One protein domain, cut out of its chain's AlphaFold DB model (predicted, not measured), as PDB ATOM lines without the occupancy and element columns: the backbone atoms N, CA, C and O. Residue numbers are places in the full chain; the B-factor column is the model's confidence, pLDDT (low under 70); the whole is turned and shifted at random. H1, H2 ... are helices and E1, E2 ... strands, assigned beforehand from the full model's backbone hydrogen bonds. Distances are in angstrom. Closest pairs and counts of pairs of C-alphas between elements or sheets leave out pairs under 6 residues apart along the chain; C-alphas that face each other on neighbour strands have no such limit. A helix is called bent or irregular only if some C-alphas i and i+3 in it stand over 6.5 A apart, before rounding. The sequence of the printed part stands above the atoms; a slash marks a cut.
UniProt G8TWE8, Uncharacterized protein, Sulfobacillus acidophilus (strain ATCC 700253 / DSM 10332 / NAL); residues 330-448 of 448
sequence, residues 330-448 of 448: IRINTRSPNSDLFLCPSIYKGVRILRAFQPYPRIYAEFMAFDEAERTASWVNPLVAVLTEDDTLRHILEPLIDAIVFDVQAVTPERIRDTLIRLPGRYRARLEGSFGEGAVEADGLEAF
ATOM      1  N   ILE A 330     -56.370  14.556 -21.407       79.62
ATOM      2  CA  ILE A 330     -55.623  15.779 -21.080       79.62
ATOM      3  C   ILE A 330     -54.378  15.403 -20.277       79.62
ATOM      4  O   ILE A 330     -54.501  14.879 -19.173       79.62
ATOM      5  N   ARG A 331     -53.178  15.681 -20.801       81.06
ATOM      6  CA  ARG A 331     -51.912  15.486 -20.069       81.06
ATOM      7  C   ARG A 331     -51.686  16.635 -19.083       81.06
ATOM      8  O   ARG A 331     -51.665  17.793 -19.489       81.06
ATOM      9  N   ILE A 332     -51.482  16.298 -17.816       73.56
ATOM     10  CA  ILE A 332     -51.428  17.216 -16.672       73.56
ATOM     11  C   ILE A 332     -49.986  17.668 -16.368       73.56
ATOM     12  O   ILE A 332     -49.754  18.842 -16.105       73.56
ATOM     13  N   ASN A 333     -48.981  16.787 -16.462       66.12
ATOM     14  CA  ASN A 333     -47.581  17.106 -16.117       66.12
ATOM     15  C   ASN A 333     -46.620  16.986 -17.317       66.12
ATOM     16  O   ASN A 333     -45.709  16.167 -17.374       66.12
ATOM     17  N   THR A 334     -46.776  17.868 -18.295       56.75
ATOM     18  CA  THR A 334     -46.073  17.793 -19.590       56.75
ATOM     19  C   THR A 334     -44.533  17.833 -19.551       56.75
ATOM     20  O   THR A 334     -43.912  17.675 -20.604       56.75
ATOM     21  N   ARG A 335     -43.901  18.041 -18.384       58.25
ATOM     22  CA  ARG A 335     -42.455  18.289 -18.251       58.25
ATOM     23  C   ARG A 335     -41.679  17.396 -17.283       58.25
ATOM     24  O   ARG A 335     -40.461  17.564 -17.233       58.25
ATOM     25  N   SER A 336     -42.300  16.451 -16.570       58.12
ATOM     26  CA  SER A 336     -41.479  15.432 -15.907       58.12
ATOM     27  C   SER A 336     -40.985  14.450 -16.977       58.12
ATOM     28  O   SER A 336     -41.805  13.824 -17.647       58.12
ATOM     29  N   PRO A 337     -39.665  14.318 -17.209       57.66
ATOM     30  CA  PRO A 337     -39.135  13.347 -18.168       57.66
ATOM     31  C   PRO A 337     -39.473  11.906 -17.769       57.66
ATOM     32  O   PRO A 337     -39.482  11.021 -18.624       57.66
ATOM     33  N   ASN A 338     -39.760  11.688 -16.485       61.06
ATOM     34  CA  ASN A 338     -39.945  10.376 -15.896       61.06
ATOM     35  C   ASN A 338     -41.395  10.097 -15.507       61.06
ATOM     36  O   ASN A 338     -41.680   8.987 -15.076       61.06
ATOM     37  N   SER A 339     -42.318  11.051 -15.658       66.19
ATOM     38  CA  SER A 339     -43.713  10.826 -15.305       66.19
ATOM     39  C   SER A 339     -44.723  11.592 -16.145       66.19
ATOM     40  O   SER A 339     -44.565  12.784 -16.367       66.19
ATOM     41  N   ASP A 340     -45.808  10.926 -16.537       76.81
ATOM     42  CA  ASP A 340     -46.994  11.511 -17.148       76.81
ATOM     43  C   ASP A 340     -48.241  11.243 -16.281       76.81
ATOM     44  O   ASP A 340     -48.384  10.172 -15.706       76.81
ATOM     45  N   LEU A 341     -49.178  12.182 -16.197       79.94
ATOM     46  CA  LEU A 341     -50.538  11.966 -15.695       79.94
ATOM     47  C   LEU A 341     -51.514  12.473 -16.752       79.94
ATOM     48  O   LEU A 341     -51.395  13.607 -17.212       79.94
ATOM     49  N   PHE A 342     -52.486  11.652 -17.124       81.12
ATOM     50  CA  PHE A 342     -53.553  11.975 -18.058       81.12
ATOM     51  C   PHE A 342     -54.901  11.906 -17.351       81.12
ATOM     52  O   PHE A 342     -55.183  10.936 -16.655       81.12
ATOM     53  N   LEU A 343     -55.765  12.891 -17.571       80.69
ATOM     54  CA  LEU A 343     -57.191  12.791 -17.267       80.69
ATOM     55  C   LEU A 343     -57.920  12.335 -18.523       80.69
ATOM     56  O   LEU A 343     -57.713  12.915 -19.584       80.69
ATOM     57  N   CYS A 344     -58.782  11.327 -18.412       80.06
ATOM     58  CA  CYS A 344     -59.562  10.783 -19.522       80.06
ATOM     59  C   CYS A 344     -61.064  10.970 -19.229       80.06
ATOM     60  O   CYS A 344     -61.711  10.028 -18.758       80.06
ATOM     61  N   PRO A 345     -61.641  12.164 -19.483       77.62
ATOM     62  CA  PRO A 345     -63.024  12.473 -19.102       77.62
ATOM     63  C   PRO A 345     -64.055  11.534 -19.733       77.62
ATOM     64  O   PRO A 345     -65.051  11.189 -19.110       77.62
ATOM     65  N   SER A 346     -63.790  11.066 -20.955       72.19
ATOM     66  CA  SER A 346     -64.695  10.204 -21.723       72.19
ATOM     67  C   SER A 346     -64.890   8.806 -21.133       72.19
ATOM     68  O   SER A 346     -65.896   8.167 -21.430       72.19
ATOM     69  N   ILE A 347     -63.967   8.337 -20.288       71.81
ATOM     70  CA  ILE A 347     -64.089   7.054 -19.574       71.81
ATOM     71  C   ILE A 347     -64.071   7.220 -18.054       71.81
ATOM     72  O   ILE A 347     -64.053   6.222 -17.337       71.81
ATOM     73  N   TYR A 348     -64.041   8.465 -17.568       77.06
ATOM     74  CA  TYR A 348     -63.957   8.799 -16.149       77.06
ATOM     75  C   TYR A 348     -62.824   8.028 -15.437       77.06
ATOM     76  O   TYR A 348     -63.020   7.351 -14.421       77.06
ATOM     77  N   LYS A 349     -61.606   8.115 -15.993       73.12
ATOM     78  CA  LYS A 349     -60.369   7.560 -15.407       73.12
ATOM     79  C   LYS A 349     -59.200   8.529 -15.542       73.12
ATOM     80  O   LYS A 349     -59.145   9.306 -16.491       73.12
ATOM     81  N   GLY A 350     -58.244   8.444 -14.622       76.94
ATOM     82  CA  GLY A 350     -56.896   8.972 -14.832       76.94
ATOM     83  C   GLY A 350     -55.955   7.883 -15.341       76.94
ATOM     84  O   GLY A 350     -56.191   6.707 -15.072       76.94
ATOM     85  N   VAL A 351     -54.894   8.262 -16.050       73.50
ATOM     86  CA  VAL A 351     -53.791   7.374 -16.438       73.50
ATOM     87  C   VAL A 351     -52.473   8.000 -16.004       73.50
ATOM     88  O   VAL A 351     -52.062   9.013 -16.558       73.50
ATOM     89  N   ARG A 352     -51.799   7.419 -15.017       76.69
ATOM     90  CA  ARG A 352     -50.425   7.781 -14.641       76.69
ATOM     91  C   ARG A 352     -49.460   6.955 -15.475       76.69
ATOM     92  O   ARG A 352     -49.756   5.802 -15.746       76.69
ATOM     93  N   ILE A 353     -48.322   7.502 -15.870       72.06
ATOM     94  CA  ILE A 353     -47.273   6.815 -16.615       72.06
ATOM     95  C   ILE A 353     -45.926   7.147 -15.969       72.06
ATOM     96  O   ILE A 353     -45.610   8.317 -15.860       72.06
ATOM     97  N   LEU A 354     -45.107   6.183 -15.558       65.69
ATOM     98  CA  LEU A 354     -43.738   6.419 -15.085       65.69
ATOM     99  C   LEU A 354     -42.748   5.894 -16.127       65.69
ATOM    100  O   LEU A 354     -42.757   4.709 -16.446       65.69
ATOM    101  N   ARG A 355     -41.872   6.757 -16.635       66.50
ATOM    102  CA  ARG A 355     -40.750   6.389 -17.500       66.50
ATOM    103  C   ARG A 355     -39.520   6.165 -16.622       66.50
ATOM    104  O   ARG A 355     -38.936   7.105 -16.094       66.50
ATOM    105  N   ALA A 356     -39.136   4.911 -16.429       57.72
ATOM    106  CA  ALA A 356     -37.898   4.545 -15.768       57.72
ATOM    107  C   ALA A 356     -36.794   4.329 -16.814       57.72
ATOM    108  O   ALA A 356     -36.942   3.497 -17.702       57.72
ATOM    109  N   PHE A 357     -35.663   5.019 -16.629       55.66
ATOM    110  CA  PHE A 357     -34.363   4.760 -17.268       55.66
ATOM    111  C   PHE A 357     -34.109   5.338 -18.679       55.66
ATOM    112  O   PHE A 357     -34.971   5.382 -19.552       55.66
ATOM    113  N   GLN A 358     -32.849   5.729 -18.897       43.38
ATOM    114  CA  GLN A 358     -32.165   5.830 -20.191       43.38
ATOM    115  C   GLN A 358     -30.943   4.898 -20.140       43.38
ATOM    116  O   GLN A 358     -30.318   4.827 -19.082       43.38
ATOM    117  N   PRO A 359     -30.550   4.214 -21.234       41.88
ATOM    118  CA  PRO A 359     -30.948   4.455 -22.628       41.88
ATOM    119  C   PRO A 359     -32.215   3.730 -23.115       41.88
ATOM    120  O   PRO A 359     -32.641   3.986 -24.237       41.88
ATOM    121  N   TYR A 360     -32.836   2.869 -22.306       46.88
ATOM    122  CA  TYR A 360     -34.075   2.175 -22.678       46.88
ATOM    123  C   TYR A 360     -35.230   2.637 -21.776       46.88
ATOM    124  O   TYR A 360     -35.277   2.191 -20.628       46.88
ATOM    125  N   PRO A 361     -36.135   3.520 -22.251       51.72
ATOM    126  CA  PRO A 361     -37.267   3.976 -21.455       51.72
ATOM    127  C   PRO A 361     -38.204   2.801 -21.178       51.72
ATOM    128  O   PRO A 361     -38.817   2.245 -22.088       51.72
ATOM    129  N   ARG A 362     -38.302   2.402 -19.912       54.66
ATOM    130  CA  ARG A 362     -39.306   1.454 -19.418       54.66
ATOM    131  C   ARG A 362     -40.499   2.240 -18.925       54.66
ATOM    132  O   ARG A 362     -40.322   3.264 -18.279       54.66
ATOM    133  N   ILE A 363     -41.702   1.787 -19.241       57.25
ATOM    134  CA  ILE A 363     -42.913   2.576 -19.036       57.25
ATOM    135  C   ILE A 363     -43.862   1.795 -18.148       57.25
ATOM    136  O   ILE A 363     -44.366   0.744 -18.525       57.25
ATOM    137  N   TYR A 364     -44.101   2.326 -16.960       58.41
ATOM    138  CA  TYR A 364     -45.195   1.926 -16.095       58.41
ATOM    139  C   TYR A 364     -46.412   2.780 -16.451       58.41
ATOM    140  O   TYR A 364     -46.236   3.967 -16.671       58.41
ATOM    141  N   ALA A 365     -47.617   2.216 -16.526       63.75
ATOM    142  CA  ALA A 365     -48.855   2.957 -16.711       63.75
ATOM    143  C   ALA A 365     -49.939   2.402 -15.781       63.75
ATOM    144  O   ALA A 365     -50.044   1.194 -15.579       63.75
ATOM    145  N   GLU A 366     -50.738   3.283 -15.197       65.31
ATOM    146  CA  GLU A 366     -51.706   2.968 -14.155       65.31
ATOM    147  C   GLU A 366     -53.005   3.715 -14.404       65.31
ATOM    148  O   GLU A 366     -53.007   4.940 -14.484       65.31
ATOM    149  N   PHE A 367     -54.117   2.980 -14.464       68.44
ATOM    150  CA  PHE A 367     -55.436   3.587 -14.372       68.44
ATOM    151  C   PHE A 367     -55.762   3.901 -12.918       68.44
ATOM    152  O   PHE A 367     -55.601   3.056 -12.043       68.44
ATOM    153  N   MET A 368     -56.300   5.086 -12.686       72.50
ATOM    154  CA  MET A 368     -56.755   5.540 -11.377       72.50
ATOM    155  C   MET A 368     -58.186   6.078 -11.465       72.50
ATOM    156  O   MET A 368     -58.690   6.371 -12.560       72.50
ATOM    157  N   ALA A 369     -58.866   6.184 -10.322       76.06
ATOM    158  CA  ALA A 369     -60.181   6.814 -10.268       76.06
ATOM    159  C   ALA A 369     -60.086   8.268 -10.757       76.06
ATOM    160  O   ALA A 369     -59.098   8.946 -10.485       76.06
ATOM    161  N   PHE A 370     -61.091   8.742 -11.498       76.81
ATOM    162  CA  PHE A 370     -61.074  10.102 -12.047       76.81
ATOM    163  C   PHE A 370     -60.952  11.160 -10.954       76.81
ATOM    164  O   PHE A 370     -60.086  12.014 -11.053       76.81
ATOM    165  N   ASP A 371     -61.734  11.039  -9.881       78.75
ATOM    166  CA  ASP A 371     -61.728  11.998  -8.773       78.75
ATOM    167  C   ASP A 371     -60.361  12.047  -8.068       78.75
ATOM    168  O   ASP A 371     -59.873  13.112  -7.691       78.75
ATOM    169  N   GLU A 372     -59.695  10.895  -7.930       77.00
ATOM    170  CA  GLU A 372     -58.323  10.830  -7.416       77.00
ATOM    171  C   GLU A 372     -57.346  11.499  -8.397       77.00
ATOM    172  O   GLU A 372     -56.399  12.173  -7.987       77.00
ATOM    173  N   ALA A 373     -57.575  11.350  -9.702       79.94
ATOM    174  CA  ALA A 373     -56.741  11.934 -10.742       79.94
ATOM    175  C   ALA A 373     -56.903  13.452 -10.806       79.94
ATOM    176  O   ALA A 373     -55.905  14.160 -10.920       79.94
ATOM    177  N   GLU A 374     -58.131  13.958 -10.685       82.06
ATOM    178  CA  GLU A 374     -58.432  15.385 -10.582       82.06
ATOM    179  C   GLU A 374     -57.818  15.985  -9.324       82.06
ATOM    180  O   GLU A 374     -57.183  17.037  -9.395       82.06
ATOM    181  N   ARG A 375     -57.918  15.283  -8.188       82.00
ATOM    182  CA  ARG A 375     -57.255  15.695  -6.948       82.00
ATOM    183  C   ARG A 375     -55.737  15.709  -7.106       82.00
ATOM    184  O   ARG A 375     -55.089  16.668  -6.723       82.00
ATOM    185  N   THR A 376     -55.148  14.693  -7.730       81.56
ATOM    186  CA  THR A 376     -53.704  14.690  -8.021       81.56
ATOM    187  C   THR A 376     -53.338  15.865  -8.936       81.56
ATOM    188  O   THR A 376     -52.347  16.559  -8.715       81.56
ATOM    189  N   ALA A 377     -54.159  16.129  -9.952       83.00
ATOM    190  CA  ALA A 377     -53.941  17.198 -10.913       83.00
ATOM    191  C   ALA A 377     -54.036  18.596 -10.294       83.00
ATOM    192  O   ALA A 377     -53.249  19.464 -10.674       83.00
ATOM    193  N   SER A 378     -54.943  18.828  -9.340       85.31
ATOM    194  CA  SER A 378     -55.062  20.127  -8.663       85.31
ATOM    195  C   SER A 378     -53.788  20.504  -7.901       85.31
ATOM    196  O   SER A 378     -53.438  21.680  -7.849       85.31
ATOM    197  N   TRP A 379     -53.042  19.512  -7.411       84.25
ATOM    198  CA  TRP A 379     -51.748  19.709  -6.758       84.25
ATOM    199  C   TRP A 379     -50.577  19.795  -7.738       84.25
ATOM    200  O   TRP A 379     -49.664  20.603  -7.565       84.25
ATOM    201  N   VAL A 380     -50.591  18.984  -8.795       85.31
ATOM    202  CA  VAL A 380     -49.490  18.922  -9.766       85.31
ATOM    203  C   VAL A 380     -49.477  20.132 -10.705       85.31
ATOM    204  O   VAL A 380     -48.403  20.653 -11.008       85.31
ATOM    205  N   ASN A 381     -50.642  20.620 -11.144       87.56
ATOM    206  CA  ASN A 381     -50.748  21.711 -12.119       87.56
ATOM    207  C   ASN A 381     -50.030  23.003 -11.685       87.56
ATOM    208  O   ASN A 381     -49.256  23.537 -12.487       87.56
ATOM    209  N   PRO A 382     -50.199  23.503 -10.444       89.62
ATOM    210  CA  PRO A 382     -49.465  24.679  -9.978       89.62
ATOM    211  C   PRO A 382     -47.943  24.489 -10.009       89.62
ATOM    212  O   PRO A 382     -47.217  25.381 -10.450       89.62
ATOM    213  N   LEU A 383     -47.452  23.311  -9.602       88.06
ATOM    214  CA  LEU A 383     -46.020  22.984  -9.593       88.06
ATOM    215  C   LEU A 383     -45.446  22.938 -11.018       88.06
ATOM    216  O   LEU A 383     -44.376  23.486 -11.288       88.06
ATOM    217  N   VAL A 384     -46.180  22.322 -11.945       83.75
ATOM    218  CA  VAL A 384     -45.805  22.233 -13.365       83.75
ATOM    219  C   VAL A 384     -45.813  23.610 -14.030       83.75
ATOM    220  O   VAL A 384     -44.948  23.889 -14.863       83.75
ATOM    221  N   ALA A 385     -46.738  24.498 -13.652       86.62
ATOM    222  CA  ALA A 385     -46.763  25.871 -14.151       86.62
ATOM    223  C   ALA A 385     -45.488  26.637 -13.754       86.62
ATOM    224  O   ALA A 385     -44.881  27.287 -14.602       86.62
ATOM    225  N   VAL A 386     -45.021  26.481 -12.508       89.19
ATOM    226  CA  VAL A 386     -43.744  27.064 -12.053       89.19
ATOM    227  C   VAL A 386     -42.555  26.486 -12.826       89.19
ATOM    228  O   VAL A 386     -41.712  27.243 -13.304       89.19
ATOM    229  N   LEU A 387     -42.503  25.165 -13.026       83.81
ATOM    230  CA  LEU A 387     -41.451  24.533 -13.837       83.81
ATOM    231  C   LEU A 387     -41.458  24.962 -15.306       83.81
ATOM    232  O   LEU A 387     -40.421  24.955 -15.968       83.81
ATOM    233  N   THR A 388     -42.627  25.303 -15.844       81.75
ATOM    234  CA  THR A 388     -42.750  25.763 -17.230       81.75
ATOM    235  C   THR A 388     -42.102  27.130 -17.419       81.75
ATOM    236  O   THR A 388     -41.504  27.380 -18.468       81.75
ATOM    237  N   GLU A 389     -42.190  27.978 -16.397       87.88
ATOM    238  CA  GLU A 389     -41.608  29.319 -16.374       87.88
ATOM    239  C   GLU A 389     -40.103  29.305 -16.100       87.88
ATOM    240  O   GLU A 389     -39.379  30.127 -16.662       87.88
ATOM    241  N   ASP A 390     -39.623  28.379 -15.264       88.31
ATOM    242  CA  ASP A 390     -38.231  28.346 -14.818       88.31
ATOM    243  C   ASP A 390     -37.717  26.918 -14.618       88.31
ATOM    244  O   ASP A 390     -37.875  26.292 -13.566       88.31
ATOM    245  N   ASP A 391     -37.052  26.405 -15.652       82.12
ATOM    246  CA  ASP A 391     -36.549  25.031 -15.676       82.12
ATOM    247  C   ASP A 391     -35.394  24.796 -14.687       82.12
ATOM    248  O   ASP A 391     -35.087  23.655 -14.341       82.12
ATOM    249  N   THR A 392     -34.769  25.860 -14.160       86.88
ATOM    250  CA  THR A 392     -33.693  25.716 -13.165       86.88
ATOM    251  C   THR A 392     -34.201  25.118 -11.849       86.88
ATOM    252  O   THR A 392     -33.438  24.480 -11.123       86.88
ATOM    253  N   LEU A 393     -35.506  25.231 -11.575       87.56
ATOM    254  CA  LEU A 393     -36.168  24.690 -10.384       87.56
ATOM    255  C   LEU A 393     -36.511  23.198 -10.493       87.56
ATOM    256  O   LEU A 393     -37.012  22.614  -9.529       87.56
ATOM    257  N   ARG A 394     -36.218  22.559 -11.633       80.81
ATOM    258  CA  ARG A 394     -36.500  21.140 -11.895       80.81
ATOM    259  C   ARG A 394     -36.031  20.219 -10.771       80.81
ATOM    260  O   ARG A 394     -36.821  19.457 -10.229       80.81
ATOM    261  N   HIS A 395     -34.784  20.370 -10.336       78.00
ATOM    262  CA  HIS A 395     -34.185  19.566  -9.265       78.00
ATOM    263  C   HIS A 395     -34.849  19.737  -7.878       78.00
ATOM    264  O   HIS A 395     -34.577  18.951  -6.969       78.00
ATOM    265  N   ILE A 396     -35.687  20.764  -7.695       83.75
ATOM    266  CA  ILE A 396     -36.446  21.027  -6.464       83.75
ATOM    267  C   ILE A 396     -37.859  20.452  -6.584       83.75
ATOM    268  O   ILE A 396     -38.304  19.743  -5.686       83.75
ATOM    269  N   LEU A 397     -38.556  20.746  -7.686       85.38
ATOM    270  CA  LEU A 397     -39.983  20.446  -7.839       85.38
ATOM    271  C   LEU A 397     -40.268  19.053  -8.411       85.38
ATOM    272  O   LEU A 397     -41.256  18.440  -8.016       85.38
ATOM    273  N   GLU A 398     -39.420  18.529  -9.300       79.69
ATOM    274  CA  GLU A 398     -39.624  17.211  -9.927       79.69
ATOM    275  C   GLU A 398     -39.740  16.079  -8.885       79.69
ATOM    276  O   GLU A 398     -40.705  15.319  -8.959       79.69
ATOM    277  N   PRO A 399     -38.892  16.002  -7.832       78.25
ATOM    278  CA  PRO A 399     -39.036  14.974  -6.799       78.25
ATOM    279  C   PRO A 399     -40.339  15.045  -5.996       78.25
ATOM    280  O   PRO A 399     -40.742  14.031  -5.421       78.25
ATOM    281  N   LEU A 400     -40.955  16.229  -5.886       84.25
ATOM    282  CA  LEU A 400     -42.246  16.409  -5.221       84.25
ATOM    283  C   LEU A 400     -43.393  16.042  -6.163       84.25
ATOM    284  O   LEU A 400     -44.281  15.302  -5.757       84.25
ATOM    285  N   ILE A 401     -43.345  16.495  -7.419       82.75
ATOM    286  CA  ILE A 401     -44.325  16.128  -8.452       82.75
ATOM    287  C   ILE A 401     -44.377  14.609  -8.608       82.75
ATOM    288  O   ILE A 401     -45.455  14.030  -8.551       82.75
ATOM    289  N   ASP A 402     -43.225  13.949  -8.731       72.81
ATOM    290  CA  ASP A 402     -43.168  12.491  -8.840       72.81
ATOM    291  C   ASP A 402     -43.738  11.800  -7.594       72.81
ATOM    292  O   ASP A 402     -44.412  10.778  -7.710       72.81
ATOM    293  N   ALA A 403     -43.499  12.347  -6.398       74.19
ATOM    294  CA  ALA A 403     -44.079  11.798  -5.176       74.19
ATOM    295  C   ALA A 403     -45.605  11.948  -5.166       74.19
ATOM    296  O   ALA A 403     -46.297  10.976  -4.911       74.19
ATOM    297  N   ILE A 404     -46.133  13.117  -5.531       79.31
ATOM    298  CA  ILE A 404     -47.579  13.352  -5.627       79.31
ATOM    299  C   ILE A 404     -48.222  12.419  -6.660       79.31
ATOM    300  O   ILE A 404     -49.302  11.886  -6.418       79.31
ATOM    301  N   VAL A 405     -47.559  12.193  -7.797       73.50
ATOM    302  CA  VAL A 405     -48.101  11.347  -8.863       73.50
ATOM    303  C   VAL A 405     -48.044   9.856  -8.501       73.50
ATOM    304  O   VAL A 405     -49.020   9.170  -8.767       73.50
ATOM    305  N   PHE A 406     -46.972   9.321  -7.904       66.75
ATOM    306  CA  PHE A 406     -46.832   7.853  -7.717       66.75
ATOM    307  C   PHE A 406     -46.903   7.354  -6.283       66.75
ATOM    308  O   PHE A 406     -47.094   6.161  -6.060       66.75
ATOM    309  N   ASP A 407     -46.707   8.226  -5.306       67.75
ATOM    310  CA  ASP A 407     -46.659   7.841  -3.904       67.75
ATOM    311  C   ASP A 407     -47.229   8.958  -3.039       67.75
ATOM    312  O   ASP A 407     -46.534   9.556  -2.219       67.75
ATOM    313  N   VAL A 408     -48.515   9.242  -3.263       69.31
ATOM    314  CA  VAL A 408     -49.261  10.287  -2.553       69.31
ATOM    315  C   VAL A 408     -49.107  10.156  -1.033       69.31
ATOM    316  O   VAL A 408     -48.915  11.146  -0.342       69.31
ATOM    317  N   GLN A 409     -49.042   8.922  -0.521       65.19
ATOM    318  CA  GLN A 409     -48.831   8.632   0.901       65.19
ATOM    319  C   GLN A 409     -47.420   8.968   1.413       65.19
ATOM    320  O   GLN A 409     -47.227   9.115   2.615       65.19
ATOM    321  N   ALA A 410     -46.420   9.084   0.535       64.69
ATOM    322  CA  ALA A 410     -45.078   9.556   0.885       64.69
ATOM    323  C   ALA A 410     -44.920  11.081   0.764       64.69
ATOM    324  O   ALA A 410     -43.807  11.608   0.922       64.69
ATOM    325  N   VAL A 411     -46.004  11.794   0.448       76.50
ATOM    326  CA  VAL A 411     -46.059  13.252   0.465       76.50
ATOM    327  C   VAL A 411     -46.546  13.682   1.843       76.50
ATOM    328  O   VAL A 411     -47.739  13.728   2.107       76.50
ATOM    329  N   THR A 412     -45.603  13.970   2.737       78.81
ATOM    330  CA  THR A 412     -45.932  14.494   4.066       78.81
ATOM    331  C   THR A 412     -46.037  16.023   4.041       78.81
ATOM    332  O   THR A 412     -45.418  16.666   3.177       78.81
ATOM    333  N   PRO A 413     -46.752  16.622   5.013       77.94
ATOM    334  CA  PRO A 413     -46.785  18.066   5.200       77.94
ATOM    335  C   PRO A 413     -45.398  18.727   5.196       77.94
ATOM    336  O   PRO A 413     -45.164  19.753   4.549       77.94
ATOM    337  N   GLU A 414     -44.444  18.097   5.878       77.12
ATOM    338  CA  GLU A 414     -43.063  18.562   6.015       77.12
ATOM    339  C   GLU A 414     -42.347  18.566   4.669       77.12
ATOM    340  O   GLU A 414     -41.669  19.533   4.334       77.12
ATOM    341  N   ARG A 415     -42.538  17.523   3.856       80.38
ATOM    342  CA  ARG A 415     -41.888  17.415   2.547       80.38
ATOM    343  C   ARG A 415     -42.354  18.506   1.584       80.38
ATOM    344  O   ARG A 415     -41.540  19.031   0.816       80.38
ATOM    345  N   ILE A 416     -43.640  18.858   1.619       82.75
ATOM    346  CA  ILE A 416     -44.174  19.989   0.848       82.75
ATOM    347  C   ILE A 416     -43.556  21.292   1.357       82.75
ATOM    348  O   ILE A 416     -42.991  22.046   0.563       82.75
ATOM    349  N   ARG A 417     -43.576  21.524   2.675       82.06
ATOM    350  CA  ARG A 417     -43.004  22.727   3.298       82.06
ATOM    351  C   ARG A 417     -41.522  22.911   2.965       82.06
ATOM    352  O   ARG A 417     -41.130  23.990   2.522       82.06
ATOM    353  N   ASP A 418     -40.716  21.865   3.108       83.50
ATOM    354  CA  ASP A 418     -39.283  21.875   2.802       83.50
ATOM    355  C   ASP A 418     -39.021  22.195   1.329       83.50
ATOM    356  O   ASP A 418     -38.103  22.948   0.992       83.50
ATOM    357  N   THR A 419     -39.851  21.654   0.435       86.12
ATOM    358  CA  THR A 419     -39.761  21.947  -0.998       86.12
ATOM    359  C   THR A 419     -40.077  23.418  -1.268       86.12
ATOM    360  O   THR A 419     -39.320  24.079  -1.980       86.12
ATOM    361  N   LEU A 420     -41.141  23.958  -0.665       86.94
ATOM    362  CA  LEU A 420     -41.564  25.350  -0.848       86.94
ATOM    363  C   LEU A 420     -40.557  26.363  -0.284       86.94
ATOM    364  O   LEU A 420     -40.321  27.393  -0.912       86.94
ATOM    365  N   ILE A 421     -39.918  26.074   0.858       88.06
ATOM    366  CA  ILE A 421     -38.892  26.950   1.464       88.06
ATOM    367  C   ILE A 421     -37.673  27.114   0.547       88.06
ATOM    368  O   ILE A 421     -37.029  28.163   0.553       88.06
ATOM    369  N   ARG A 422     -37.362  26.100  -0.266       89.19
ATOM    370  CA  ARG A 422     -36.239  26.131  -1.213       89.19
ATOM    371  C   ARG A 422     -36.526  26.953  -2.470       89.19
ATOM    372  O   ARG A 422     -35.605  27.195  -3.250       89.19
ATOM    373  N   LEU A 423     -37.773  27.367  -2.692       90.88
ATOM    374  CA  LEU A 423     -38.150  28.150  -3.863       90.88
ATOM    375  C   LEU A 423     -37.905  29.648  -3.640       90.88
ATOM    376  O   LEU A 423     -38.129  30.164  -2.544       90.88
ATOM    377  N   PRO A 424     -37.531  30.393  -4.696       93.88
ATOM    378  CA  PRO A 424     -37.547  31.850  -4.657       93.88
ATOM    379  C   PRO A 424     -38.918  32.385  -4.220       93.88
ATOM    380  O   PRO A 424     -39.956  31.887  -4.666       93.88
ATOM    381  N   GLY A 425     -38.923  33.447  -3.406       90.19
ATOM    382  CA  GLY A 425     -40.131  33.958  -2.741       90.19
ATOM    383  C   GLY A 425     -41.325  34.214  -3.671       90.19
ATOM    384  O   GLY A 425     -42.458  33.941  -3.291       90.19
ATOM    385  N   ARG A 426     -41.082  34.639  -4.921       93.06
ATOM    386  CA  ARG A 426     -42.143  34.853  -5.924       93.06
ATOM    387  C   ARG A 426     -42.895  33.574  -6.310       93.06
ATOM    388  O   ARG A 426     -44.104  33.616  -6.509       93.06
ATOM    389  N   TYR A 427     -42.192  32.447  -6.425       92.50
ATOM    390  CA  TYR A 427     -42.798  31.168  -6.796       92.50
ATOM    391  C   TYR A 427     -43.456  30.520  -5.587       92.50
ATOM    392  O   TYR A 427     -44.547  29.973  -5.707       92.50
ATOM    393  N   ARG A 428     -42.823  30.654  -4.415       90.56
ATOM    394  CA  ARG A 428     -43.384  30.212  -3.142       90.56
ATOM    395  C   ARG A 428     -44.743  30.863  -2.866       90.56
ATOM    396  O   ARG A 428     -45.719  30.137  -2.739       90.56
ATOM    397  N   ALA A 429     -44.821  32.195  -2.871       86.25
ATOM    398  CA  ALA A 429     -46.061  32.926  -2.582       86.25
ATOM    399  C   ALA A 429     -47.196  32.569  -3.557       86.25
ATOM    400  O   ALA A 429     -48.360  32.469  -3.180       86.25
ATOM    401  N   ARG A 430     -46.857  32.329  -4.828       90.31
ATOM    402  CA  ARG A 430     -47.825  31.889  -5.835       90.31
ATOM    403  C   ARG A 430     -48.334  30.470  -5.589       90.31
ATOM    404  O   ARG A 430     -49.525  30.228  -5.766       90.31
ATOM    405  N   LEU A 431     -47.449  29.538  -5.236       89.19
ATOM    406  CA  LEU A 431     -47.847  28.166  -4.917       89.19
ATOM    407  C   LEU A 431     -48.690  28.124  -3.642       89.19
ATOM    408  O   LEU A 431     -49.728  27.478  -3.644       89.19
ATOM    409  N   GLU A 432     -48.314  28.888  -2.614       85.31
ATOM    410  CA  GLU A 432     -49.117  29.076  -1.397       85.31
ATOM    411  C   GLU A 432     -50.527  29.592  -1.736       85.31
ATOM    412  O   GLU A 432     -51.516  29.001  -1.313       85.31
ATOM    413  N   GLY A 433     -50.643  30.605  -2.602       85.31
ATOM    414  CA  GLY A 433     -51.947  31.086  -3.074       85.31
ATOM    415  C   GLY A 433     -52.727  30.082  -3.937       85.31
ATOM    416  O   GLY A 433     -53.952  30.119  -3.953       85.31
ATOM    417  N   SER A 434     -52.039  29.180  -4.646       84.88
ATOM    418  CA  SER A 434     -52.674  28.167  -5.509       84.88
ATOM    419  C   SER A 434     -53.196  26.966  -4.721       84.88
ATOM    420  O   SER A 434     -54.182  26.359  -5.132       84.88
ATOM    421  N   PHE A 435     -52.544  26.620  -3.610       82.44
ATOM    422  CA  PHE A 435     -52.988  25.546  -2.720       82.44
ATOM    423  C   PHE A 435     -54.017  26.029  -1.685       82.44
ATOM    424  O   PHE A 435     -54.788  25.217  -1.184       82.44
ATOM    425  N   GLY A 436     -54.087  27.341  -1.430       74.12
ATOM    426  CA  GLY A 436     -55.007  27.978  -0.485       74.12
ATOM    427  C   GLY A 436     -54.297  28.446   0.789       74.12
ATOM    428  O   GLY A 436     -53.300  27.861   1.215       74.12
ATOM    429  N   GLU A 437     -54.805  29.515   1.413       59.88
ATOM    430  CA  GLU A 437     -54.301  29.987   2.710       59.88
ATOM    431  C   GLU A 437     -54.485  28.879   3.762       59.88
ATOM    432  O   GLU A 437     -55.600  28.421   3.996       59.88
ATOM    433  N   GLY A 438     -53.386  28.402   4.354       57.88
ATOM    434  CA  GLY A 438     -53.389  27.285   5.312       57.88
ATOM    435  C   GLY A 438     -53.096  25.900   4.715       57.88
ATOM    436  O   GLY A 438     -52.837  24.967   5.466       57.88
ATOM    437  N   ALA A 439     -53.005  25.750   3.388       56.09
ATOM    438  CA  ALA A 439     -52.641  24.472   2.750       56.09
ATOM    439  C   ALA A 439     -51.181  24.035   2.985       56.09
ATOM    440  O   ALA A 439     -50.777  22.949   2.583       56.09
ATOM    441  N   VAL A 440     -50.372  24.892   3.616       53.19
ATOM    442  CA  VAL A 440     -48.987  24.609   4.044       53.19
ATOM    443  C   VAL A 440     -48.897  24.392   5.574       53.19
ATOM    444  O   VAL A 440     -47.842  24.039   6.125       53.19
ATOM    445  N   GLU A 441     -50.017  24.587   6.273       54.50
ATOM    446  CA  GLU A 441     -50.210  24.264   7.687       54.50
ATOM    447  C   GLU A 441     -50.777  22.841   7.825       54.50
ATOM    448  O   GLU A 441     -51.291  22.273   6.862       54.50
ATOM    449  N   ALA A 442     -50.614  22.227   9.002       48.69
ATOM    450  CA  ALA A 442     -50.865  20.796   9.215       48.69
ATOM    451  C   ALA A 442     -52.269  20.350   8.753       48.69
ATOM    452  O   ALA A 442     -52.392  19.333   8.076       48.69
ATOM    453  N   ASP A 443     -53.289  21.171   9.009       44.41
ATOM    454  CA  ASP A 443     -54.699  20.846   8.758       44.41
ATOM    455  C   ASP A 443     -55.064  20.814   7.261       44.41
ATOM    456  O   ASP A 443     -55.922  20.041   6.836       44.41
ATOM    457  N   GLY A 444     -54.401  21.625   6.430       49.25
ATOM    458  CA  GLY A 444     -54.611  21.621   4.978       49.25
ATOM    459  C   GLY A 444     -53.914  20.455   4.269       49.25
ATOM    460  O   GLY A 444     -54.305  20.083   3.163       49.25
ATOM    461  N   LEU A 445     -52.906  19.866   4.919       49.06
ATOM    462  CA  LEU A 445     -52.137  18.727   4.416       49.06
ATOM    463  C   LEU A 445     -52.682  17.380   4.910       49.06
ATOM    464  O   LEU A 445     -52.453  16.380   4.245       49.06
ATOM    465  N   GLU A 446     -53.445  17.350   6.011       45.09
ATOM    466  CA  GLU A 446     -54.235  16.177   6.435       45.09
ATOM    467  C   GLU A 446     -55.476  15.927   5.556       45.09
ATOM    468  O   GLU A 446     -55.992  14.812   5.511       45.09
ATOM    469  N   ALA A 447     -55.967  16.950   4.845       47.00
ATOM    470  CA  ALA A 447     -57.079  16.824   3.897       47.00
ATOM    471  C   ALA A 447     -56.678  16.182   2.549       47.00
ATOM    472  O   ALA A 447     -57.551  15.882   1.724       47.00
ATOM    473  N   PHE A 448     -55.372  16.006   2.318       45.72
ATOM    474  CA  PHE A 448     -54.780  15.342   1.157       45.72
ATOM    475  C   PHE A 448     -54.674  13.835   1.396       45.72
ATOM    476  O   PHE A 448     -55.146  13.081   0.508       45.72
TER     477      PHE A 448
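AT A GLANCE: This is residues 330 to 448 of the 448 residues of an uncharacterized protein of Sulfobacillus acidophilus (strain ATCC 700253 / DSM 10332 / NAL) (UniProt G8TWE8). A small twisted sheet, the meander E1 to E3, has the helical hairpin H1 and H2 packed over one face; H3 and H4 cover the hairpin's far side, and the sheet's other face is bare. The printed part has 119 residues, with three named strands followed by five named helices, sheet order E1 - E2 - E3, antiparallel; the class is mixed. It is compact, with a radius of gyration of the C-alphas of 14.2 A and spans of 36 by 32 by 23 A.

HOW THE PARTS SIT: Begin with E1, residues 339 to 344, E2, 349 to 356, and E3, 362 to 369, a meander, each strand the antiparallel neighbour of the one before. Look for N 342 and O 351, 2.7 A, and N 354 and O 364, 2.7 A, within hydrogen-bond range. H1, residues 370 to 389, and H2, 391 to 406, are on the same face, making two layers, sheet and helices, at heights over the sheet of 10.2 A and 8.6 A. This helical hairpin touches, closest at C-alphas 380 and 401, 6.0 A, at a shallow tilt of 8 degrees, opposite ways. H3, residues 413 to 421, touches H2's residues 396 to 400 alone, closest at C-alphas 419 and 396, 6.5 A. H4, residues 425 to 435, touches H1's residues 379 to 386 alone, closest at C-alphas 431 and 382, 6.4 A. H5, residues 442 to 446, only just touches H3, with 3 pairs of C-alphas within 8 A, the closest 445 and 413, 5.4 A. Every O i to N i+4 pair is within hydrogen-bond range in H3, H4 and H5, against 13 of 16 in H1 and 8 of 12 in H2.

IN THESE COORDINATES: Find C-alpha 339 at (-43.713, 10.826, -15.305); E1 runs 16.4 A, E2 22.7 A and E3 23.4 A. H1 starts at (-61.074, 10.102, -12.047) and runs 27.7 A, with a kink of 39 degrees near residue 379. H2, 21.5 A, is irregular: C-alphas 392 and 395 are 7.3 A apart. H3 runs 12.5 A, H4 15.4 A, and H5 6.4 A to C-alpha 446 at (-54.235, 16.177, 6.435).

THE WHOLE: The C-alphas of Pro 359 and Glu 437, the two farthest apart, are 42.9 A apart. The printed part has no cut and no long link. Mean pLDDT of the printed part is 74.0; look for values under 70 at residues 333 to 339, 354 to 367, 406 to 410 and 437 to 448.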